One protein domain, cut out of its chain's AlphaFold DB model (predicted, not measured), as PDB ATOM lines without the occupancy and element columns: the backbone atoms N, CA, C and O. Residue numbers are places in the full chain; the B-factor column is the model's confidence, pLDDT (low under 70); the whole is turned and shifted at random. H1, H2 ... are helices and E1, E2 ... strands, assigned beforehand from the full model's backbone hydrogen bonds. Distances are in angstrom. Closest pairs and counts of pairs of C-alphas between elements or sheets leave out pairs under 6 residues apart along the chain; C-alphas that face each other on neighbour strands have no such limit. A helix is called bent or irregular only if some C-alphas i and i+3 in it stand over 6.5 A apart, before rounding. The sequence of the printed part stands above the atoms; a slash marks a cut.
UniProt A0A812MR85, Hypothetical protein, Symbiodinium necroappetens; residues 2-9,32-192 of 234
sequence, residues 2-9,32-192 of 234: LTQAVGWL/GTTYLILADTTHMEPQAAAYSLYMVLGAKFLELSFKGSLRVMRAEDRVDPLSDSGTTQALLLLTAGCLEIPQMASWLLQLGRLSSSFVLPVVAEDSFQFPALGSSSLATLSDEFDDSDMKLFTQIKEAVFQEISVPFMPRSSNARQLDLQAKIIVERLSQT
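What this domain is: This is residues 2 to 9 and 32 to 192 of the 234 residues of the protein "Hypothetical protein" of Symbiodinium necroappetens (UniProt A0A812MR85). A parallel sheet of four strands makes the middle layer of a three-layered body, with H2 covering one of its faces and H3 and H5 packed on the other. H1 and H6 run side by side as a pair of helices, H1 meeting H2 and only grazing the sheet, while H4 lies far out near H3 and H5. The printed part has 169 residues, with six named helices and four named strands in the order H1 E1 H2 E2 E3 H3 E4 H4 H5 H6; the sheet's order is E2 E1 E3 E4, all parallel, and the class is mixed, helices and strands. The whole is compact, with a radius of gyration of the C-alphas of 15.7 A, and its rounded outline spans 45 by 39 by 33 A.

Where its parts are: Find C-alpha 2 at (47.684, 53.910, -14.760), where H1 begins; it takes residues 2 to 9. After the cut, look for E1 at residues 34 to 38, then for H2 at residues 44 to 63, the longest helix by residues, 28.8 A from first to last C-alpha. E2 is residues 69 to 72. Find C-alpha 88 at (44.896, 35.070, -13.040); there E3 begins and runs 18.7 A to residue 94. H3 takes residues 102 to 113, 16.4 A. E4, residues 117 to 123, measures 19.6 A. H4 is residues 136 to 142 and is irregular, but only just: C-alphas 137 and 140 are 6.9 A apart. H5, residues 147 to 161, measures 21.1 A. H6, residues 175 to 191, runs 24.8 A and ends at C-alpha 191, (61.728, 40.533, -14.480).

How they stand to each other: Begin with the sheet, whose edge strands are E2 and E4. Between E2 and E1 look at N 35 and O 69, 2.7 A apart and within hydrogen-bond range. Between E1 and E3 it is N 36 and O 89, 2.8 A. Between E3 and E4 it is N 92 and O 120, 2.9 A. H2 is on the sheet at a height of 8.3 A, over E2 and E1, and runs along the strands at 3 degrees to E2 on the local plane. E1, H2 and E2 form a strand-helix-strand unit, two parallel neighbour strands with a helix between, and so do E3, H3 and E4; both crossovers are right-handed. H3 is on the opposite face from H2, at a height of 10.1 A, over E3 and only just over E1, where 3 of its 12 C-alphas fall. H5 touches H3 about perpendicular, at 83 degrees, with the closest C-alphas those of Leu 109 and Phe 153, 5.9 A. H4 is close to H3 but not clearly touching it; the closest C-alphas, of Pro 102 and Leu 141, are 6.2 A apart. H1 touches H6 at a shallow tilt of 14 degrees, the same way, with C-alphas of Trp 8 and Val 186 closest at 5.8 A. H1 also touches residues 57 to 60 of H2, about perpendicular at 84 degrees, closest at Thr 3 and Lys 60 with C-alphas 7.2 A apart. H2 and H6 are apart. In H1, H2, H3, H5 and H6 every O i to N i+4 pair is within hydrogen-bond range; in H4 it is 1 of 3, beside 2 of 4 O i to N i+3 pairs.

The domain as a whole: The two C-alphas farthest apart are those of Glu 63 and Ser 136, 46.2 A. Residues 10 to 31 are not printed, and C-alphas 9 and 32 are 13.1 A apart across the cut. The links E2 to E3, E4 to H4 and H5 to H6 are long. The mean pLDDT of the printed part is 77.6; look for values under 70 at residues 2 to 9, 81 to 85, 131 to 143, 162 to 172 and 188 to 192 of this model.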
ATOM      1  N   LEU A   2      48.452  55.163 -14.597       36.38
ATOM      2  CA  LEU A   2      47.684  53.910 -14.760       36.38
ATOM      3  C   LEU A   2      47.991  53.140 -16.057       36.38
ATOM      4  O   LEU A   2      48.071  51.923 -16.030       36.38
ATOM      5  N   THR A   3      48.253  53.824 -17.174       40.09
ATOM      6  CA  THR A   3      48.550  53.179 -18.468       40.09
ATOM      7  C   THR A   3      49.813  52.304 -18.451       40.09
ATOM      8  O   THR A   3      49.857  51.295 -19.144       40.09
ATOM      9  N   GLN A   4      50.831  52.656 -17.652       40.06
ATOM     10  CA  GLN A   4      52.065  51.862 -17.536       40.06
ATOM     11  C   GLN A   4      51.885  50.655 -16.608       40.06
ATOM     12  O   GLN A   4      52.339  49.566 -16.942       40.06
ATOM     13  N   ALA A   5      51.157  50.819 -15.498       42.03
ATOM     14  CA  ALA A   5      50.783  49.706 -14.622       42.03
ATOM     15  C   ALA A   5      49.852  48.702 -15.331       42.03
ATOM     16  O   ALA A   5      50.003  47.496 -15.168       42.03
ATOM     17  N   VAL A   6      48.946  49.192 -16.187       47.50
ATOM     18  CA  VAL A   6      48.091  48.369 -17.059       47.50
ATOM     19  C   VAL A   6      48.918  47.615 -18.105       47.50
ATOM     20  O   VAL A   6      48.685  46.430 -18.313       47.50
ATOM     21  N   GLY A   7      49.920  48.258 -18.720       46.50
ATOM     22  CA  GLY A   7      50.836  47.588 -19.652       46.50
ATOM     23  C   GLY A   7      51.602  46.429 -19.006       46.50
ATOM     24  O   GLY A   7      51.846  45.408 -19.647       46.50
ATOM     25  N   TRP A   8      51.909  46.538 -17.712       50.47
ATOM     26  CA  TRP A   8      52.469  45.424 -16.957       50.47
ATOM     27  C   TRP A   8      51.451  44.305 -16.685       50.47
ATOM     28  O   TRP A   8      51.756  43.141 -16.961       50.47
ATOM     29  N   LEU A   9      50.251  44.656 -16.207       46.91
ATOM     30  CA  LEU A   9      49.151  43.717 -15.940       46.91
ATOM     31  C   LEU A   9      48.824  42.868 -17.186       46.91
ATOM     32  O   LEU A   9      48.324  41.757 -17.133       46.91
ATOM     33  N   GLY A  32      41.924  33.118 -21.582       75.19
ATOM     34  CA  GLY A  32      41.490  34.415 -21.074       75.19
ATOM     35  C   GLY A  32      42.249  34.790 -19.810       75.19
ATOM     36  O   GLY A  32      42.301  34.003 -18.868       75.19
ATOM     37  N   THR A  33      42.800  36.003 -19.757       85.00
ATOM     38  CA  THR A  33      43.366  36.540 -18.513       85.00
ATOM     39  C   THR A  33      42.247  37.071 -17.623       85.00
ATOM     40  O   THR A  33      41.406  37.858 -18.066       85.00
ATOM     41  N   THR A  34      42.237  36.652 -16.359       89.31
ATOM     42  CA  THR A  34      41.298  37.152 -15.348       89.31
ATOM     43  C   THR A  34      42.014  38.125 -14.425       89.31
ATOM     44  O   THR A  34      43.053  37.806 -13.855       89.31
ATOM     45  N   TYR A  35      41.438  39.309 -14.259       89.38
ATOM     46  CA  TYR A  35      41.953  40.389 -13.434       89.38
ATOM     47  C   TYR A  35      41.046  40.606 -12.229       89.38
ATOM     48  O   TYR A  35      39.863  40.927 -12.367       89.38
ATOM     49  N   LEU A  36      41.606  40.441 -11.038       93.12
ATOM     50  CA  LEU A  36      40.897  40.558  -9.772       93.12
ATOM     51  C   LEU A  36      41.386  41.786  -9.012       93.12
ATOM     52  O   LEU A  36      42.586  42.033  -8.935       93.12
ATOM     53  N   ILE A  37      40.467  42.531  -8.408       93.19
ATOM     54  CA  ILE A  37      40.786  43.552  -7.408       93.19
ATOM     55  C   ILE A  37      40.279  43.035  -6.064       93.19
ATOM     56  O   ILE A  37      39.076  42.846  -5.886       93.19
ATOM     57  N   LEU A  38      41.206  42.776  -5.149       93.88
ATOM     58  CA  LEU A  38      40.945  42.297  -3.799       93.88
ATOM     59  C   LEU A  38      41.130  43.474  -2.852       93.88
ATOM     60  O   LEU A  38      42.152  44.156  -2.898       93.88
ATOM     61  N   ALA A  39      40.151  43.704  -1.993       92.75
ATOM     62  CA  ALA A  39      40.213  44.741  -0.981       92.75
ATOM     63  C   ALA A  39      39.620  44.224   0.319       92.75
ATOM     64  O   ALA A  39      38.773  43.329   0.318       92.75
ATOM     65  N   ASP A  40      40.070  44.809   1.421       89.19
ATOM     66  CA  ASP A  40      39.491  44.592   2.737       89.19
ATOM     67  C   ASP A  40      37.971  44.822   2.695       89.19
ATOM     68  O   ASP A  40      37.506  45.892   2.299       89.19
ATOM     69  N   THR A  41      37.191  43.798   3.038       87.75
ATOM     70  CA  THR A  41      35.719  43.827   3.031       87.75
ATOM     71  C   THR A  41      35.118  44.425   4.299       87.75
ATOM     72  O   THR A  41      33.921  44.702   4.330       87.75
ATOM     73  N   THR A  42      35.926  44.636   5.335       87.25
ATOM     74  CA  THR A  42      35.500  45.191   6.626       87.25
ATOM     75  C   THR A  42      35.559  46.718   6.657       87.25
ATOM     76  O   THR A  42      34.877  47.342   7.469       87.25
ATOM     77  N   HIS A  43      36.295  47.333   5.725       84.75
ATOM     78  CA  HIS A  43      36.446  48.782   5.621       84.75
ATOM     79  C   HIS A  43      35.832  49.336   4.327       84.75
ATOM     80  O   HIS A  43      36.064  48.842   3.225       84.75
ATOM     81  N   MET A  44      35.081  50.434   4.449       87.12
ATOM     82  CA  MET A  44      34.422  51.079   3.303       87.12
ATOM     83  C   MET A  44      35.401  51.783   2.359       87.12
ATOM     84  O   MET A  44      35.162  51.830   1.153       87.12
ATOM     85  N   GLU A  45      36.491  52.347   2.881       85.50
ATOM     86  CA  GLU A  45      37.452  53.107   2.075       85.50
ATOM     87  C   GLU A  45      38.205  52.223   1.056       85.50
ATOM     88  O   GLU A  45      38.188  52.558  -0.132       85.50
ATOM     89  N   PRO A  46      38.771  51.059   1.433       86.25
ATOM     90  CA  PRO A  46      39.394  50.128   0.486       86.25
ATOM     91  C   PRO A  46      38.421  49.588  -0.557       86.25
ATOM     92  O   PRO A  46      38.780  49.467  -1.727       86.25
ATOM     93  N   GLN A  47      37.173  49.316  -0.165       90.31
ATOM     94  CA  GLN A  47      36.122  48.908  -1.100       90.31
ATOM     95  C   GLN A  47      35.818  50.017  -2.115       90.31
ATOM     96  O   GLN A  47      35.802  49.773  -3.322       90.31
ATOM     97  N   ALA A  48      35.639  51.258  -1.656       89.31
ATOM     98  CA  ALA A  48      35.428  52.401  -2.542       89.31
ATOM     99  C   ALA A  48      36.625  52.622  -3.486       89.31
ATOM    100  O   ALA A  48      36.436  52.900  -4.676       89.31
ATOM    101  N   ALA A  49      37.852  52.445  -2.987       87.31
ATOM    102  CA  ALA A  49      39.066  52.499  -3.793       87.31
ATOM    103  C   ALA A  49      39.096  51.387  -4.856       87.31
ATOM    104  O   ALA A  49      39.413  51.665  -6.012       87.31
ATOM    105  N   ALA A  50      38.695  50.160  -4.512       91.31
ATOM    106  CA  ALA A  50      38.614  49.040  -5.446       91.31
ATOM    107  C   ALA A  50      37.631  49.303  -6.596       91.31
ATOM    108  O   ALA A  50      37.984  49.113  -7.760       91.31
ATOM    109  N   TYR A  51      36.429  49.808  -6.301       92.94
ATOM    110  CA  TYR A  51      35.455  50.173  -7.338       92.94
ATOM    111  C   TYR A  51      35.905  51.378  -8.173       92.94
ATOM    112  O   TYR A  51      35.689  51.411  -9.385       92.94
ATOM    113  N   SER A  52      36.588  52.345  -7.563       89.56
ATOM    114  CA  SER A  52      37.183  53.465  -8.300       89.56
ATOM    115  C   SER A  52      38.262  52.974  -9.270       89.56
ATOM    116  O   SER A  52      38.268  53.353 -10.441       89.56
ATOM    117  N   LEU A  53      39.135  52.071  -8.818       87.69
ATOM    118  CA  LEU A  53      40.147  51.429  -9.657       87.69
ATOM    119  C   LEU A  53      39.514  50.603 -10.772       87.69
ATOM    120  O   LEU A  53      39.955  50.716 -11.910       87.69
ATOM    121  N   TYR A  54      38.463  49.836 -10.480       91.31
ATOM    122  CA  TYR A  54      37.704  49.085 -11.479       91.31
ATOM    123  C   TYR A  54      37.213  49.982 -12.617       91.31
ATOM    124  O   TYR A  54      37.421  49.657 -13.783       91.31
ATOM    125  N   MET A  55      36.624  51.137 -12.297       90.19
ATOM    126  CA  MET A  55      36.128  52.076 -13.308       90.19
ATOM    127  C   MET A  55      37.257  52.626 -14.184       90.19
ATOM    128  O   MET A  55      37.132  52.677 -15.409       90.19
ATOM    129  N   VAL A  56      38.378  53.014 -13.573       87.06
ATOM    130  CA  VAL A  56      39.506  53.605 -14.308       87.06
ATOM    131  C   VAL A  56      40.254  52.551 -15.134       87.06
ATOM    132  O   VAL A  56      40.601  52.808 -16.288       87.06
ATOM    133  N   LEU A  57      40.477  51.360 -14.575       86.19
ATOM    134  CA  LEU A  57      41.099  50.232 -15.268       86.19
ATOM    135  C   LEU A  57      40.204  49.710 -16.389       86.19
ATOM    136  O   LEU A  57      40.695  49.508 -17.492       86.19
ATOM    137  N   GLY A  58      38.900  49.565 -16.150       87.19
ATOM    138  CA  GLY A  58      37.935  49.111 -17.149       87.19
ATOM    139  C   GLY A  58      37.886  50.032 -18.368       87.19
ATOM    140  O   GLY A  58      37.962  49.559 -19.503       87.19
ATOM    141  N   ALA A  59      37.869  51.352 -18.153       86.94
ATOM    142  CA  ALA A  59      37.965  52.324 -19.244       86.94
ATOM    143  C   ALA A  59      39.271  52.163 -20.042       86.94
ATOM    144  O   ALA A  59      39.257  52.191 -21.273       86.94
ATOM    145  N   LYS A  60      40.397  51.935 -19.353       83.44
ATOM    146  CA  LYS A  60      41.694  51.702 -20.002       83.44
ATOM    147  C   LYS A  60      41.771  50.371 -20.737       83.44
ATOM    148  O   LYS A  60      42.397  50.311 -21.790       83.44
ATOM    149  N   PHE A  61      41.131  49.327 -20.226       85.62
ATOM    150  CA  PHE A  61      41.066  48.032 -20.892       85.62
ATOM    151  C   PHE A  61      40.296  48.128 -22.200       85.62
ATOM    152  O   PHE A  61      40.744  47.583 -23.204       85.62
ATOM    153  N   LEU A  62      39.193  48.879 -22.210       85.31
ATOM    154  CA  LEU A  62      38.436  49.144 -23.426       85.31
ATOM    155  C   LEU A  62      39.253  49.965 -24.435       85.31
ATOM    156  O   LEU A  62      39.348  49.582 -25.597       85.31
ATOM    157  N   GLU A  63      39.881  51.057 -23.986       85.00
ATOM    158  CA  GLU A  63      40.733  51.923 -24.821       85.00
ATOM    159  C   GLU A  63      41.875  51.144 -25.488       85.00
ATOM    160  O   GLU A  63      42.189  51.368 -26.654       85.00
ATOM    161  N   LEU A  64      42.472  50.201 -24.757       81.56
ATOM    162  CA  LEU A  64      43.604  49.395 -25.213       81.56
ATOM    163  C   LEU A  64      43.180  48.050 -25.827       81.56
ATOM    164  O   LEU A  64      44.039  47.248 -26.185       81.56
ATOM    165  N   SER A  65      41.873  47.809 -25.989       83.00
ATOM    166  CA  SER A  65      41.308  46.570 -26.546       83.00
ATOM    167  C   SER A  65      41.799  45.294 -25.845       83.00
ATOM    168  O   SER A  65      42.045  44.271 -26.492       83.00
ATOM    169  N   PHE A  66      41.948  45.338 -24.518       77.56
ATOM    170  CA  PHE A  66      42.412  44.185 -23.757       77.56
ATOM    171  C   PHE A  66      41.389  43.061 -23.711       77.56
ATOM    172  O   PHE A  66      40.201  43.269 -23.462       77.56
ATOM    173  N   LYS A  67      41.889  41.843 -23.931       80.94
ATOM    174  CA  LYS A  67      41.124  40.608 -23.798       80.94
ATOM    175  C   LYS A  67      41.283  40.089 -22.374       80.94
ATOM    176  O   LYS A  67      42.393  39.808 -21.940       80.94
ATOM    177  N   GLY A  68      40.174  39.971 -21.660       83.06
ATOM    178  CA  GLY A  68      40.155  39.466 -20.294       83.06
ATOM    179  C   GLY A  68      38.927  39.935 -19.532       83.06
ATOM    180  O   GLY A  68      38.172  40.784 -20.008       83.06
ATOM    181  N   SER A  69      38.729  39.377 -18.345       87.69
ATOM    182  CA  SER A  69      37.692  39.822 -17.415       87.69
ATOM    183  C   SER A  69      38.334  40.648 -16.306       87.69
ATOM    184  O   SER A  69      39.393  40.296 -15.801       87.69
ATOM    185  N   LEU A  70      37.718  41.767 -15.932       90.44
ATOM    186  CA  LEU A  70      38.094  42.542 -14.751       90.44
ATOM    187  C   LEU A  70      36.934  42.460 -13.763       90.44
ATOM    188  O   LEU A  70      35.791  42.694 -14.158       90.44
ATOM    189  N   ARG A  71      37.206  42.139 -12.497       92.69
ATOM    190  CA  ARG A  71      36.187  42.136 -11.436       92.69
ATOM    191  C   ARG A  71      36.760  42.548 -10.083       92.69
ATOM    192  O   ARG A  71      37.916  42.268  -9.771       92.69
ATOM    193  N   VAL A  72      35.930  43.203  -9.278       94.62
ATOM    194  CA  VAL A  72      36.189  43.437  -7.850       94.62
ATOM    195  C   VAL A  72      35.639  42.242  -7.085       94.62
ATOM    196  O   VAL A  72      34.491  41.871  -7.315       94.62
ATOM    197  N   MET A  73      36.444  41.646  -6.208       94.31
ATOM    198  CA  MET A  73      36.025  40.510  -5.387       94.31
ATOM    199  C   MET A  73      35.128  40.981  -4.236       94.31
ATOM    200  O   MET A  73      35.506  41.864  -3.464       94.31
ATOM    201  N   ARG A  74      33.947  40.375  -4.115       91.31
ATOM    202  CA  ARG A  74      32.997  40.542  -3.003       91.31
ATOM    203  C   ARG A  74      33.089  39.369  -2.047       91.31
ATOM    204  O   ARG A  74      33.516  38.301  -2.458       91.31
ATOM    205  N   ALA A  75      32.659  39.541  -0.798       86.19
ATOM    206  CA  ALA A  75      32.792  38.525   0.250       86.19
ATOM    207  C   ALA A  75      32.229  37.143  -0.145       86.19
ATOM    208  O   ALA A  75      32.788  36.111   0.202       86.19
ATOM    209  N   GLU A  76      31.155  37.109  -0.921       86.56
ATOM    210  CA  GLU A  76      30.536  35.887  -1.430       86.56
ATOM    211  C   GLU A  76      31.269  35.251  -2.628       86.56
ATOM    212  O   GLU A  76      31.035  34.083  -2.950       86.56
ATOM    213  N   ASP A  77      32.167  35.992  -3.278       88.62
ATOM    214  CA  ASP A  77      32.851  35.555  -4.487       88.62
ATOM    215  C   ASP A  77      33.957  34.547  -4.176       88.62
ATOM    216  O   ASP A  77      34.739  34.673  -3.224       88.62
ATOM    217  N   ARG A  78      34.078  33.569  -5.073       86.25
ATOM    218  CA  ARG A  78      35.175  32.606  -5.104       86.25
ATOM    219  C   ARG A  78      36.039  32.845  -6.334       86.25
ATOM    220  O   ARG A  78      35.579  33.320  -7.373       86.25
ATOM    221  N   VAL A  79      37.320  32.540  -6.208       83.75
ATOM    222  CA  VAL A  79      38.242  32.464  -7.336       83.75
ATOM    223  C   VAL A  79      37.922  31.159  -8.051       83.75
ATOM    224  O   VAL A  79      38.089  30.091  -7.471       83.75
ATOM    225  N   ASP A  80      37.385  31.251  -9.265       76.62
ATOM    226  CA  ASP A  80      36.881  30.093 -10.001       76.62
ATOM    227  C   ASP A  80      38.052  29.219 -10.476       76.62
ATOM    228  O   ASP A  80      38.774  29.631 -11.388       76.62
ATOM    229  N   PRO A  81      38.249  28.009  -9.916       60.06
ATOM    230  CA  PRO A  81      39.351  27.143 -10.329       60.06
ATOM    231  C   PRO A  81      39.113  26.568 -11.730       60.06
ATOM    232  O   PRO A  81      40.051  26.348 -12.471       60.06
ATOM    233  N   LEU A  82      37.849  26.415 -12.148       51.97
ATOM    234  CA  LEU A  82      37.467  25.824 -13.438       51.97
ATOM    235  C   LEU A  82      37.866  26.652 -14.675       51.97
ATOM    236  O   LEU A  82      37.676  26.189 -15.798       51.97
ATOM    237  N   SER A  83      38.440  27.846 -14.500       54.09
ATOM    238  CA  SER A  83      39.100  28.586 -15.585       54.09
ATOM    239  C   SER A  83      40.562  28.139 -15.751       54.09
ATOM    240  O   SER A  83      41.448  28.969 -15.936       54.09
ATOM    241  N   ASP A  84      40.814  26.826 -15.684       51.66
ATOM    242  CA  ASP A  84      42.140  26.181 -15.631       51.66
ATOM    243  C   ASP A  84      43.046  26.461 -16.843       51.66
ATOM    244  O   ASP A  84      44.234  26.139 -16.815       51.66
ATOM    245  N   SER A  85      42.524  27.057 -17.917       60.19
ATOM    246  CA  SER A  85      43.353  27.470 -19.051       60.19
ATOM    247  C   SER A  85      43.919  28.887 -18.909       60.19
ATOM    248  O   SER A  85      44.818  29.235 -19.648       60.19
ATOM    249  N   GLY A  86      43.403  29.741 -18.018       75.06
ATOM    250  CA  GLY A  86      43.737  31.173 -17.988       75.06
ATOM    251  C   GLY A  86      44.827  31.579 -16.991       75.06
ATOM    252  O   GLY A  86      45.071  30.913 -15.989       75.06
ATOM    253  N   THR A  87      45.443  32.743 -17.219       84.19
ATOM    254  CA  THR A  87      46.291  33.404 -16.210       84.19
ATOM    255  C   THR A  87      45.433  34.296 -15.317       84.19
ATOM    256  O   THR A  87      44.654  35.108 -15.818       84.19
ATOM    257  N   THR A  88      45.591  34.193 -13.996       88.31
ATOM    258  CA  THR A  88      44.896  35.070 -13.040       88.31
ATOM    259  C   THR A  88      45.850  36.104 -12.459       88.31
ATOM    260  O   THR A  88      46.921  35.774 -11.960       88.31
ATOM    261  N   GLN A  89      45.466  37.375 -12.488       86.94
ATOM    262  CA  GLN A  89      46.245  38.465 -11.911       86.94
ATOM    263  C   GLN A  89      45.400  39.235 -10.908       86.94
ATOM    264  O   GLN A  89      44.295  39.674 -11.210       86.94
ATOM    265  N   ALA A  90      45.928  39.406  -9.708       89.06
ATOM    266  CA  ALA A  90      45.237  39.974  -8.571       89.06
ATOM    267  C   ALA A  90      45.941  41.251  -8.107       89.06
ATOM    268  O   ALA A  90      47.129  41.238  -7.795       89.06
ATOM    269  N   LEU A  91      45.200  42.350  -8.027       88.50
ATOM    270  CA  LEU A  91      45.606  43.569  -7.342       88.50
ATOM    271  C   LEU A  91      45.082  43.502  -5.908       88.50
ATOM    272  O   LEU A  91      43.871  43.496  -5.703       88.50
ATOM    273  N   LEU A  92      45.976  43.442  -4.929       89.50
ATOM    274  CA  LEU A  92      45.630  43.311  -3.517       89.50
ATOM    275  C   LEU A  92      45.788  44.659  -2.810       89.50
ATOM    276  O   LEU A  92      46.910  45.100  -2.579       89.50
ATOM    277  N   LEU A  93      44.678  45.305  -2.456       88.12
ATOM    278  CA  LEU A  93      44.676  46.529  -1.657       88.12
ATOM    279  C   LEU A  93      44.847  46.180  -0.177       88.12
ATOM    280  O   LEU A  93      44.018  45.485   0.408       88.12
ATOM    281  N   LEU A  94      45.930  46.672   0.413       85.56
ATOM    282  CA  LEU A  94      46.369  46.333   1.757       85.56
ATOM    283  C   LEU A  94      46.078  47.460   2.744       85.56
ATOM    284  O   LEU A  94      46.599  48.568   2.608       85.56
ATOM    285  N   THR A  95      45.307  47.129   3.771       87.12
ATOM    286  CA  THR A  95      45.009  47.962   4.942       87.12
ATOM    287  C   THR A  95      45.481  47.288   6.219       87.12
ATOM    288  O   THR A  95      45.841  46.103   6.217       87.12
ATOM    289  N   ALA A  96      45.545  48.040   7.316       85.62
ATOM    290  CA  ALA A  96      45.982  47.482   8.591       85.62
ATOM    291  C   ALA A  96      45.105  46.277   8.998       85.62
ATOM    292  O   ALA A  96      43.883  46.369   9.016       85.62
ATOM    293  N   GLY A  97      45.731  45.131   9.290       84.94
ATOM    294  CA  GLY A  97      45.032  43.909   9.718       84.94
ATOM    295  C   GLY A  97      44.309  43.121   8.613       84.94
ATOM    296  O   GLY A  97      43.792  42.044   8.887       84.94
ATOM    297  N   CYS A  98      44.306  43.569   7.350       87.25
ATOM    298  CA  CYS A  98      43.476  42.937   6.309       87.25
ATOM    299  C   CYS A  98      43.776  41.454   6.031       87.25
ATOM    300  O   CYS A  98      42.906  40.729   5.560       87.25
ATOM    301  N   LEU A  99      44.993  40.984   6.313       86.94
ATOM    302  CA  LEU A  99      45.394  39.589   6.099       86.94
ATOM    303  C   LEU A  99      44.927  38.644   7.212       86.94
ATOM    304  O   LEU A  99      45.070  37.435   7.073       86.94
ATOM    305  N   GLU A 100      44.414  39.189   8.312       85.81
ATOM    306  CA  GLU A 100      43.806  38.437   9.417       85.81
ATOM    307  C   GLU A 100      42.305  38.226   9.178       85.81
ATOM    308  O   GLU A 100      41.656  37.471   9.895       85.81
ATOM    309  N   ILE A 101      41.752  38.869   8.143       87.69
ATOM    310  CA  ILE A 101      40.366  38.699   7.730       87.69
ATOM    311  C   ILE A 101      40.245  37.345   7.017       87.69
ATOM    312  O   ILE A 101      40.903  37.149   5.987       87.69
ATOM    313  N   PRO A 102      39.371  36.430   7.477       88.00
ATOM    314  CA  PRO A 102      39.309  35.083   6.915       88.00
ATOM    315  C   PRO A 102      38.963  35.051   5.427       88.00
ATOM    316  O   PRO A 102      39.519  34.265   4.661       88.00
ATOM    317  N   GLN A 103      38.128  35.989   4.980       90.25
ATOM    318  CA  GLN A 103      37.803  36.146   3.568       90.25
ATOM    319  C   GLN A 103      39.038  36.460   2.708       90.25
ATOM    320  O   GLN A 103      39.219  35.883   1.636       90.25
ATOM    321  N   MET A 104      39.905  37.353   3.189       90.38
ATOM    322  CA  MET A 104      41.132  37.721   2.489       90.38
ATOM    323  C   MET A 104      42.103  36.539   2.438       90.38
ATOM    324  O   MET A 104      42.678  36.249   1.388       90.38
ATOM    325  N   ALA A 105      42.237  35.824   3.558       89.31
ATOM    326  CA  ALA A 105      43.039  34.610   3.631       89.31
ATOM    327  C   ALA A 105      42.535  33.538   2.652       89.31
ATOM    328  O   ALA A 105      43.324  32.966   1.899       89.31
ATOM    329  N   SER A 106      41.216  33.342   2.581       91.12
ATOM    330  CA  SER A 106      40.573  32.400   1.663       91.12
ATOM    331  C   SER A 106      40.845  32.736   0.195       91.12
ATOM    332  O   SER A 106      41.220  31.849  -0.573       91.12
ATOM    333  N   TRP A 107      40.732  34.001  -0.225       92.94
ATOM    334  CA  TRP A 107      41.062  34.381  -1.606       92.94
ATOM    335  C   TRP A 107      42.530  34.173  -1.945       92.94
ATOM    336  O   TRP A 107      42.837  33.693  -3.035       92.94
ATOM    337  N   LEU A 108      43.434  34.511  -1.025       90.88
ATOM    338  CA  LEU A 108      44.863  34.293  -1.226       90.88
ATOM    339  C   LEU A 108      45.184  32.806  -1.350       90.88
ATOM    340  O   LEU A 108      45.912  32.431  -2.264       90.88
ATOM    341  N   LEU A 109      44.588  31.958  -0.510       90.69
ATOM    342  CA  LEU A 109      44.708  30.503  -0.613       90.69
ATOM    343  C   LEU A 109      44.187  29.973  -1.947       90.69
ATOM    344  O   LEU A 109      44.859  29.175  -2.594       90.69
ATOM    345  N   GLN A 110      43.021  30.440  -2.395       90.94
ATOM    346  CA  GLN A 110      42.472  30.032  -3.686       90.94
ATOM    347  C   GLN A 110      43.382  30.464  -4.846       90.94
ATOM    348  O   GLN A 110      43.677  29.651  -5.717       90.94
ATOM    349  N   LEU A 111      43.902  31.697  -4.826       89.56
ATOM    350  CA  LEU A 111      44.883  32.181  -5.804       89.56
ATOM    351  C   LEU A 111      46.169  31.357  -5.782       89.56
ATOM    352  O   LEU A 111      46.699  31.006  -6.835       89.56
ATOM    353  N   GLY A 112      46.656  31.030  -4.591       87.69
ATOM    354  CA  GLY A 112      47.838  30.209  -4.396       87.69
ATOM    355  C   GLY A 112      47.637  28.747  -4.772       87.69
ATOM    356  O   GLY A 112      48.622  28.031  -4.815       87.69
ATOM    357  N   ARG A 113      46.418  28.287  -5.079       88.00
ATOM    358  CA  ARG A 113      46.136  26.943  -5.618       88.00
ATOM    359  C   ARG A 113      46.053  26.905  -7.147       88.00
ATOM    360  O   ARG A 113      46.085  25.819  -7.719       88.00
ATOM    361  N   LEU A 114      45.984  28.061  -7.806       86.12
ATOM    362  CA  LEU A 114      45.974  28.142  -9.267       86.12
ATOM    363  C   LEU A 114      47.355  27.826  -9.855       86.12
ATOM    364  O   LEU A 114      48.384  28.198  -9.294       86.12
ATOM    365  N   SER A 115      47.358  27.211 -11.037       79.75
ATOM    366  CA  SER A 115      48.568  26.891 -11.808       79.75
ATOM    367  C   SER A 115      49.295  28.134 -12.340       79.75
ATOM    368  O   SER A 115      50.515  28.118 -12.491       79.75
ATOM    369  N   SER A 116      48.561  29.222 -12.603       84.19
ATOM    370  CA  SER A 116      49.096  30.496 -13.093       84.19
ATOM    371  C   SER A 116      48.400  31.675 -12.411       84.19
ATOM    372  O   SER A 116      47.333  32.134 -12.838       84.19
ATOM    373  N   SER A 117      48.999  32.162 -11.322       86.50
ATOM    374  CA  SER A 117      48.508  33.324 -10.582       86.50
ATOM    375  C   SER A 117      49.610  34.314 -10.212       86.50
ATOM    376  O   SER A 117      50.732  33.938  -9.871       86.50
ATOM    377  N   PHE A 118      49.259  35.599 -10.250       83.25
ATOM    378  CA  PHE A 118      50.122  36.711  -9.861       83.25
ATOM    379  C   PHE A 118      49.375  37.623  -8.901       83.25
ATOM    380  O   PHE A 118      48.230  37.980  -9.163       83.25
ATOM    381  N   VAL A 119      50.018  38.035  -7.812       84.31
ATOM    382  CA  VAL A 119      49.457  38.999  -6.859       84.31
ATOM    383  C   VAL A 119      50.370  40.213  -6.791       84.31
ATOM    384  O   VAL A 119      51.569  40.081  -6.550       84.31
ATOM    385  N   LEU A 120      49.784  41.390  -6.990       82.69
ATOM    386  CA  LEU A 120      50.421  42.685  -6.820       82.69
ATOM    387  C   LEU A 120      49.882  43.350  -5.543       82.69
ATOM    388  O   LEU A 120      48.752  43.848  -5.557       82.69
ATOM    389  N   PRO A 121      50.659  43.373  -4.446       82.12
ATOM    390  CA  PRO A 121      50.275  44.087  -3.235       82.12
ATOM    391  C   PRO A 121      50.388  45.607  -3.423       82.12
ATOM    392  O   PRO A 121      51.413  46.120  -3.870       82.12
ATOM    393  N   VAL A 122      49.347  46.338  -3.024       78.75
ATOM    394  CA  VAL A 122      49.274  47.803  -3.019       78.75
ATOM    395  C   VAL A 122      48.883  48.262  -1.623       78.75
ATOM    396  O   VAL A 122      47.757  48.052  -1.185       78.75
ATOM    397  N   VAL A 123      49.810  48.907  -0.922       80.06
ATOM    398  CA  VAL A 123      49.555  49.486   0.404       80.06
ATOM    399  C   VAL A 123      48.609  50.676   0.264       80.06
ATOM    400  O   VAL A 123      48.971  51.659  -0.360       80.06
ATOM    401  N   ALA A 124      47.399  50.592   0.810       74.31
ATOM    402  CA  ALA A 124      46.389  51.646   0.707       74.31
ATOM    403  C   ALA A 124      46.413  52.626   1.897       74.31
ATOM    404  O   ALA A 124      45.822  53.703   1.816       74.31
ATOM    405  N   GLU A 125      47.108  52.277   2.984       75.81
ATOM    406  CA  GLU A 125      47.120  53.028   4.242       75.81
ATOM    407  C   GLU A 125      48.525  53.140   4.844       75.81
ATOM    408  O   GLU A 125      49.318  52.202   4.782       75.81
ATOM    409  N   ASP A 126      48.808  54.266   5.505       72.25
ATOM    410  CA  ASP A 126      50.108  54.522   6.144       72.25
ATOM    411  C   ASP A 126      50.333  53.668   7.406       72.25
ATOM    412  O   ASP A 126      51.469  53.414   7.800       72.25
ATOM    413  N   SER A 127      49.254  53.208   8.045       76.75
ATOM    414  CA  SER A 127      49.286  52.339   9.228       76.75
ATOM    415  C   SER A 127      49.551  50.868   8.905       76.75
ATOM    416  O   SER A 127      49.617  50.054   9.827       76.75
ATOM    417  N   PHE A 128      49.684  50.502   7.625       79.50
ATOM    418  CA  PHE A 128      49.956  49.124   7.241       79.50
ATOM    419  C   PHE A 128      51.306  48.659   7.796       79.50
ATOM    420  O   PHE A 128      52.349  49.261   7.539       79.50
ATOM    421  N   GLN A 129      51.287  47.546   8.527       74.81
ATOM    422  CA  GLN A 129      52.491  46.882   9.007       74.81
ATOM    423  C   GLN A 129      52.686  45.582   8.242       74.81
ATOM    424  O   GLN A 129      51.743  44.809   8.058       74.81
ATOM    425  N   PHE A 130      53.923  45.327   7.812       74.00
ATOM    426  CA  PHE A 130      54.253  44.044   7.206       74.00
ATOM    427  C   PHE A 130      54.027  42.927   8.223       74.00
ATOM    428  O   PHE A 130      54.485  43.052   9.363       74.00
ATOM    429  N   PRO A 131      53.338  41.839   7.840       68.62
ATOM    430  CA  PRO A 131      53.102  40.738   8.756       68.62
ATOM    431  C   PRO A 131      54.432  40.168   9.236       68.62
ATOM    432  O   PRO A 131      55.251  39.733   8.426       68.62
ATOM    433  N   ALA A 132      54.640  40.145  10.550       65.06
ATOM    434  CA  ALA A 132      55.796  39.469  11.117       65.06
ATOM    435  C   ALA A 132      55.667  37.956  10.874       65.06
ATOM    436  O   ALA A 132      54.639  37.349  11.210       65.06
ATOM    437  N   LEU A 133      56.710  37.361  10.291       59.06
ATOM    438  CA  LEU A 133      56.814  35.919  10.073       59.06
ATOM    439  C   LEU A 133      56.764  35.216  11.436       59.06
ATOM    440  O   LEU A 133      57.585  35.489  12.307       59.06
ATOM    441  N   GLY A 134      55.761  34.361  11.638       53.97
ATOM    442  CA  GLY A 134      55.563  33.627  12.894       53.97
ATOM    443  C   GLY A 134      54.788  34.364  13.994       53.97
ATOM    444  O   GLY A 134      54.755  33.884  15.124       53.97
ATOM    445  N   SER A 135      54.158  35.510  13.710       51.53
ATOM    446  CA  SER A 135      53.344  36.203  14.720       51.53
ATOM    447  C   SER A 135      52.012  35.496  15.015       51.53
ATOM    448  O   SER A 135      51.301  35.038  14.121       51.53
ATOM    449  N   SER A 136      51.667  35.456  16.304       45.38
ATOM    450  CA  SER A 136      50.524  34.765  16.926       45.38
ATOM    451  C   SER A 136      49.124  35.253  16.515       45.38
ATOM    452  O   SER A 136      48.138  34.797  17.086       45.38
ATOM    453  N   SER A 137      49.009  36.151  15.533       53.88
ATOM    454  CA  SER A 137      47.721  36.676  15.044       53.88
ATOM    455  C   SER A 137      46.979  35.701  14.113       53.88
ATOM    456  O   SER A 137      45.855  35.943  13.693       53.88
ATOM    457  N   LEU A 138      47.592  34.554  13.803       60.34
ATOM    458  CA  LEU A 138      46.959  33.470  13.046       60.34
ATOM    459  C   LEU A 138      45.947  32.659  13.872       60.34
ATOM    460  O   LEU A 138      45.279  31.802  13.307       60.34
ATOM    461  N   ALA A 139      45.814  32.910  15.180       59.06
ATOM    462  CA  ALA A 139      44.915  32.148  16.050       59.06
ATOM    463  C   ALA A 139      43.453  32.178  15.569       59.06
ATOM    464  O   ALA A 139      42.783  31.156  15.604       59.06
ATOM    465  N   THR A 140      42.984  33.315  15.049       64.44
ATOM    466  CA  THR A 140      41.638  33.462  14.468       64.44
ATOM    467  C   THR A 140      41.461  32.719  13.146       64.44
ATOM    468  O   THR A 140      40.348  32.321  12.829       64.44
ATOM    469  N   LEU A 141      42.533  32.516  12.375       68.56
ATOM    470  CA  LEU A 141      42.494  31.760  11.119       68.56
ATOM    471  C   LEU A 141      42.680  30.252  11.356       68.56
ATOM    472  O   LEU A 141      42.163  29.443  10.595       68.56
ATOM    473  N   SER A 142      43.377  29.867  12.425       62.31
ATOM    474  CA  SER A 142      43.665  28.466  12.760       62.31
ATOM    475  C   SER A 142      42.417  27.621  13.030       62.31
ATOM    476  O   SER A 142      42.488  26.406  12.880       62.31
ATOM    477  N   ASP A 143      41.301  28.229  13.437       69.25
ATOM    478  CA  ASP A 143      40.031  27.516  13.636       69.25
ATOM    479  C   ASP A 143      39.276  27.281  12.310       69.25
ATOM    480  O   ASP A 143      38.448  26.374  12.223       69.25
ATOM    481  N   GLU A 144      39.554  28.078  11.271       74.50
ATOM    482  CA  GLU A 144      38.889  27.987   9.961       74.50
ATOM    483  C   GLU A 144      39.687  27.194   8.917       74.50
ATOM    484  O   GLU A 144      39.103  26.659   7.972       74.50
ATOM    485  N   PHE A 145      41.008  27.104   9.075       81.00
ATOM    486  CA  PHE A 145      41.914  26.481   8.114       81.00
ATOM    487  C   PHE A 145      42.694  25.328   8.743       81.00
ATOM    488  O   PHE A 145      43.123  25.408   9.891       81.00
ATOM    489  N   ASP A 146      42.924  24.267   7.969       85.38
ATOM    490  CA  ASP A 146      43.768  23.160   8.416       85.38
ATOM    491  C   ASP A 146      45.269  23.524   8.407       85.38
ATOM    492  O   ASP A 146      45.693  24.551   7.867       85.38
ATOM    493  N   ASP A 147      46.098  22.660   9.000       83.62
ATOM    494  CA  ASP A 147      47.551  22.864   9.088       83.62
ATOM    495  C   ASP A 147      48.213  23.031   7.707       83.62
ATOM    496  O   ASP A 147      49.215  23.741   7.561       83.62
ATOM    497  N   SER A 148      47.665  22.372   6.680       84.56
ATOM    498  CA  SER A 148      48.199  22.429   5.319       84.56
ATOM    499  C   SER A 148      47.904  23.777   4.661       84.56
ATOM    500  O   SER A 148      48.796  24.374   4.050       84.56
ATOM    501  N   ASP A 149      46.706  24.307   4.889       87.94
ATOM    502  CA  ASP A 149      46.274  25.623   4.449       87.94
ATOM    503  C   ASP A 149      47.006  26.724   5.201       87.94
ATOM    504  O   ASP A 149      47.444  27.691   4.587       87.94
ATOM    505  N   MET A 150      47.259  26.568   6.498       86.06
ATOM    506  CA  MET A 150      48.076  27.530   7.244       86.06
ATOM    507  C   MET A 150      49.523  27.581   6.756       86.06
ATOM    508  O   MET A 150      50.104  28.669   6.624       86.06
ATOM    509  N   LYS A 151      50.099  26.429   6.407       85.00
ATOM    510  CA  LYS A 151      51.427  26.371   5.794       85.00
ATOM    511  C   LYS A 151      51.439  27.052   4.425       85.00
ATOM    512  O   LYS A 151      52.306  27.892   4.176       85.00
ATOM    513  N   LEU A 152      50.470  26.738   3.565       86.25
ATOM    514  CA  LEU A 152      50.345  27.347   2.241       86.25
ATOM    515  C   LEU A 152      50.100  28.858   2.341       86.25
ATOM    516  O   LEU A 152      50.729  29.636   1.631       86.25
ATOM    517  N   PHE A 153      49.245  29.301   3.259       87.00
ATOM    518  CA  PHE A 153      48.963  30.714   3.483       87.00
ATOM    519  C   PHE A 153      50.211  31.482   3.921       87.00
ATOM    520  O   PHE A 153      50.473  32.577   3.427       87.00
ATOM    521  N   THR A 154      51.018  30.892   4.805       84.25
ATOM    522  CA  THR A 154      52.302  31.471   5.223       84.25
ATOM    523  C   THR A 154      53.260  31.603   4.038       84.25
ATOM    524  O   THR A 154      53.841  32.668   3.843       84.25
ATOM    525  N   GLN A 155      53.354  30.570   3.193       83.62
ATOM    526  CA  GLN A 155      54.153  30.608   1.964       83.62
ATOM    527  C   GLN A 155      53.660  31.677   0.986       83.62
ATOM    528  O   GLN A 155      54.468  32.427   0.451       83.62
ATOM    529  N   ILE A 156      52.345  31.802   0.788       85.62
ATOM    530  CA  ILE A 156      51.753  32.835  -0.072       85.62
ATOM    531  C   ILE A 156      52.066  34.222   0.478       85.62
ATOM    532  O   ILE A 156      52.472  35.094  -0.284       85.62
ATOM    533  N   LYS A 157      51.917  34.445   1.789       83.56
ATOM    534  CA  LYS A 157      52.283  35.720   2.419       83.56
ATOM    535  C   LYS A 157      53.750  36.035   2.155       83.56
ATOM    536  O   LYS A 157      54.048  37.114   1.657       83.56
ATOM    537  N   GLU A 158      54.656  35.101   2.413       79.75
ATOM    538  CA  GLU A 158      56.066  35.291   2.079       79.75
ATOM    539  C   GLU A 158      56.250  35.629   0.596       79.75
ATOM    540  O   GLU A 158      56.798  36.675   0.284       79.75
ATOM    541  N   ALA A 159      55.713  34.830  -0.319       78.62
ATOM    542  CA  ALA A 159      55.862  35.004  -1.763       78.62
ATOM    543  C   ALA A 159      55.266  36.320  -2.310       78.62
ATOM    544  O   ALA A 159      55.776  36.882  -3.284       78.62
ATOM    545  N   VAL A 160      54.183  36.820  -1.705       78.81
ATOM    546  CA  VAL A 160      53.565  38.116  -2.034       78.81
ATOM    547  C   VAL A 160      54.423  39.272  -1.520       78.81
ATOM    548  O   VAL A 160      54.538  40.296  -2.192       78.81
ATOM    549  N   PHE A 161      55.040  39.113  -0.345       75.81
ATOM    550  CA  PHE A 161      55.766  40.176   0.355       75.81
ATOM    551  C   PHE A 161      57.305  40.087   0.252       75.81
ATOM    552  O   PHE A 161      58.001  40.977   0.732       75.81
ATOM    553  N   GLN A 162      57.855  39.066  -0.406       65.69
ATOM    554  CA  GLN A 162      59.295  38.890  -0.632       65.69
ATOM    555  C   GLN A 162      59.876  39.952  -1.574       65.69
ATOM    556  O   GLN A 162      60.992  40.420  -1.375       65.69
ATOM    557  N   GLU A 163      59.101  40.378  -2.574       54.09
ATOM    558  CA  GLU A 163      59.532  41.329  -3.606       54.09
ATOM    559  C   GLU A 163      58.656  42.584  -3.646       54.09
ATOM    560  O   GLU A 163      58.367  43.119  -4.723       54.09
ATOM    561  N   ILE A 164      58.211  43.069  -2.479       58.31
ATOM    562  CA  ILE A 164      57.381  44.282  -2.390       58.31
ATOM    563  C   ILE A 164      58.013  45.365  -3.236       58.31
ATOM    564  O   ILE A 164      59.129  45.823  -2.977       58.31
ATOM    565  N   SER A 165      57.305  45.716  -4.304       53.47
ATOM    566  CA  SER A 165      57.951  46.424  -5.388       53.47
ATOM    567  C   SER A 165      58.138  47.881  -4.995       53.47
ATOM    568  O   SER A 165      59.263  48.351  -5.098       53.47
ATOM    569  N   VAL A 166      57.112  48.528  -4.419       57.38
ATOM    570  CA  VAL A 166      57.197  49.758  -3.609       57.38
ATOM    571  C   VAL A 166      55.869  49.956  -2.841       57.38
ATOM    572  O   VAL A 166      54.820  49.738  -3.448       57.38
ATOM    573  N   PRO A 167      55.839  50.396  -1.563       62.53
ATOM    574  CA  PRO A 167      54.598  50.862  -0.938       62.53
ATOM    575  C   PRO A 167      54.048  52.080  -1.697       62.53
ATOM    576  O   PRO A 167      54.659  53.150  -1.714       62.53
ATOM    577  N   PHE A 168      52.898  51.913  -2.345       61.50
ATOM    578  CA  PHE A 168      52.215  52.982  -3.069       61.50
ATOM    579  C   PHE A 168      51.415  53.829  -2.078       61.50
ATOM    580  O   PHE A 168      50.268  53.519  -1.812       61.50
ATOM    581  N   MET A 169      52.010  54.876  -1.501       66.75
ATOM    582  CA  MET A 169      51.369  55.681  -0.448       66.75
ATOM    583  C   MET A 169      50.811  56.999  -1.014       66.75
ATOM    584  O   MET A 169      51.501  58.023  -0.980       66.75
ATOM    585  N   PRO A 170      49.575  57.032  -1.553       60.44
ATOM    586  CA  PRO A 170      49.035  58.208  -2.240       60.44
ATOM    587  C   PRO A 170      48.834  59.418  -1.324       60.44
ATOM    588  O   PRO A 170      48.838  60.546  -1.808       60.44
ATOM    589  N   ARG A 171      48.676  59.207  -0.010       65.56
ATOM    590  CA  ARG A 171      48.487  60.289   0.970       65.56
ATOM    591  C   ARG A 171      49.781  61.033   1.302       65.56
ATOM    592  O   ARG A 171      49.735  62.225   1.594       65.56
ATOM    593  N   SER A 172      50.922  60.351   1.233       68.12
ATOM    594  CA  SER A 172      52.235  60.891   1.607       68.12
ATOM    595  C   SER A 172      53.168  61.123   0.411       68.12
ATOM    596  O   SER A 172      54.238  61.712   0.574       68.12
ATOM    597  N   SER A 173      52.758  60.722  -0.798       74.44
ATOM    598  CA  SER A 173      53.556  60.835  -2.024       74.44
ATOM    599  C   SER A 173      52.984  61.860  -3.002       74.44
ATOM    600  O   SER A 173      51.791  61.882  -3.294       74.44
ATOM    601  N   ASN A 174      53.850  62.683  -3.592       82.06
ATOM    602  CA  ASN A 174      53.471  63.554  -4.703       82.06
ATOM    603  C   ASN A 174      53.422  62.788  -6.042       82.06
ATOM    604  O   ASN A 174      53.944  61.682  -6.174       82.06
ATOM    605  N   ALA A 175      52.849  63.410  -7.077       77.69
ATOM    606  CA  ALA A 175      52.670  62.786  -8.391       77.69
ATOM    607  C   ALA A 175      53.971  62.223  -9.001       77.69
ATOM    608  O   ALA A 175      53.952  61.157  -9.610       77.69
ATOM    609  N   ARG A 176      55.117  62.898  -8.828       79.38
ATOM    610  CA  ARG A 176      56.403  62.399  -9.350       79.38
ATOM    611  C   ARG A 176      56.888  61.170  -8.590       79.38
ATOM    612  O   ARG A 176      57.433  60.264  -9.211       79.38
ATOM    613  N   GLN A 177      56.698  61.142  -7.272       78.25
ATOM    614  CA  GLN A 177      57.025  59.974  -6.457       78.25
ATOM    615  C   GLN A 177      56.167  58.787  -6.884       78.25
ATOM    616  O   GLN A 177      56.727  57.758  -7.228       78.25
ATOM    617  N   LEU A 178      54.848  58.958  -6.990       74.12
ATOM    618  CA  LEU A 178      53.943  57.895  -7.442       74.12
ATOM    619  C   LEU A 178      54.298  57.369  -8.844       74.12
ATOM    620  O   LEU A 178      54.230  56.165  -9.080       74.12
ATOM    621  N   ASP A 179      54.729  58.238  -9.763       76.88
ATOM    622  CA  ASP A 179      55.205  57.828 -11.094       76.88
ATOM    623  C   ASP A 179      56.492  56.996 -11.029       76.88
ATOM    624  O   ASP A 179      56.612  55.976 -11.707       76.88
ATOM    625  N   LEU A 180      57.454  57.401 -10.194       78.75
ATOM    626  CA  LEU A 180      58.687  56.643  -9.982       78.75
ATOM    627  C   LEU A 180      58.397  55.286  -9.333       78.75
ATOM    628  O   LEU A 180      58.938  54.274  -9.771       78.75
ATOM    629  N   GLN A 181      57.508  55.257  -8.340       74.94
ATOM    630  CA  GLN A 181      57.075  54.022  -7.696       74.94
ATOM    631  C   GLN A 181      56.418  53.083  -8.708       74.94
ATOM    632  O   GLN A 181      56.795  51.919  -8.792       74.94
ATOM    633  N   ALA A 182      55.511  53.600  -9.541       73.44
ATOM    634  CA  ALA A 182      54.882  52.831 -10.607       73.44
ATOM    635  C   ALA A 182      55.907  52.262 -11.602       73.44
ATOM    636  O   ALA A 182      55.774  51.112 -12.009       73.44
ATOM    637  N   LYS A 183      56.950  53.016 -11.970       76.38
ATOM    638  CA  LYS A 183      58.016  52.521 -12.863       76.38
ATOM    639  C   LYS A 183      58.837  51.403 -12.235       76.38
ATOM    640  O   LYS A 183      59.078  50.408 -12.907       76.38
ATOM    641  N   ILE A 184      59.211  51.540 -10.963       73.50
ATOM    642  CA  ILE A 184      59.927  50.489 -10.219       73.50
ATOM    643  C   ILE A 184      59.062  49.227 -10.121       73.50
ATOM    644  O   ILE A 184      59.558  48.122 -10.328       73.50
ATOM    645  N   ILE A 185      57.762  49.396  -9.849       70.56
ATOM    646  CA  ILE A 185      56.778  48.308  -9.845       70.56
ATOM    647  C   ILE A 185      56.765  47.612 -11.215       70.56
ATOM    648  O   ILE A 185      56.983  46.410 -11.291       70.56
ATOM    649  N   VAL A 186      56.592  48.362 -12.306       71.00
ATOM    650  CA  VAL A 186      56.569  47.818 -13.677       71.00
ATOM    651  C   VAL A 186      57.869  47.091 -14.035       71.00
ATOM    652  O   VAL A 186      57.820  46.006 -14.610       71.00
ATOM    653  N   GLU A 187      59.022  47.669 -13.700       72.06
ATOM    654  CA  GLU A 187      60.336  47.097 -13.998       72.06
ATOM    655  C   GLU A 187      60.541  45.763 -13.278       72.06
ATOM    656  O   GLU A 187      60.829  44.759 -13.928       72.06
ATOM    657  N   ARG A 188      60.316  45.711 -11.962       64.81
ATOM    658  CA  ARG A 188      60.476  44.470 -11.190       64.81
ATOM    659  C   ARG A 188      59.553  43.378 -11.683       64.81
ATOM    660  O   ARG A 188      59.967  42.252 -11.931       64.81
ATOM    661  N   LEU A 189      58.301  43.736 -11.903       62.59
ATOM    662  CA  LEU A 189      57.334  42.759 -12.327       62.59
ATOM    663  C   LEU A 189      57.543  42.291 -13.789       62.59
ATOM    664  O   LEU A 189      56.964  41.291 -14.221       62.59
ATOM    665  N   SER A 190      58.332  43.015 -14.589       65.38
ATOM    666  CA  SER A 190      58.768  42.552 -15.914       65.38
ATOM    667  C   SER A 190      59.902  41.522 -15.847       65.38
ATOM    668  O   SER A 190      60.091  40.776 -16.805       65.38
ATOM    669  N   GLN A 191      60.619  41.460 -14.722       60.78
ATOM    670  CA  GLN A 191      61.728  40.533 -14.480       60.78
ATOM    671  C   GLN A 191      61.249  39.240 -13.805       60.78
ATOM    672  O   GLN A 191      61.727  38.165 -14.162       60.78
ATOM    673  N   THR A 192      60.264  39.326 -12.903       57.72
ATOM    674  CA  THR A 192      59.771  38.177 -12.128       57.72
ATOM    675  C   THR A 192      58.336  37.819 -12.522       57.72
ATOM    676  O   THR A 192      57.381  38.513 -12.167       57.72
TER     677      THR A 192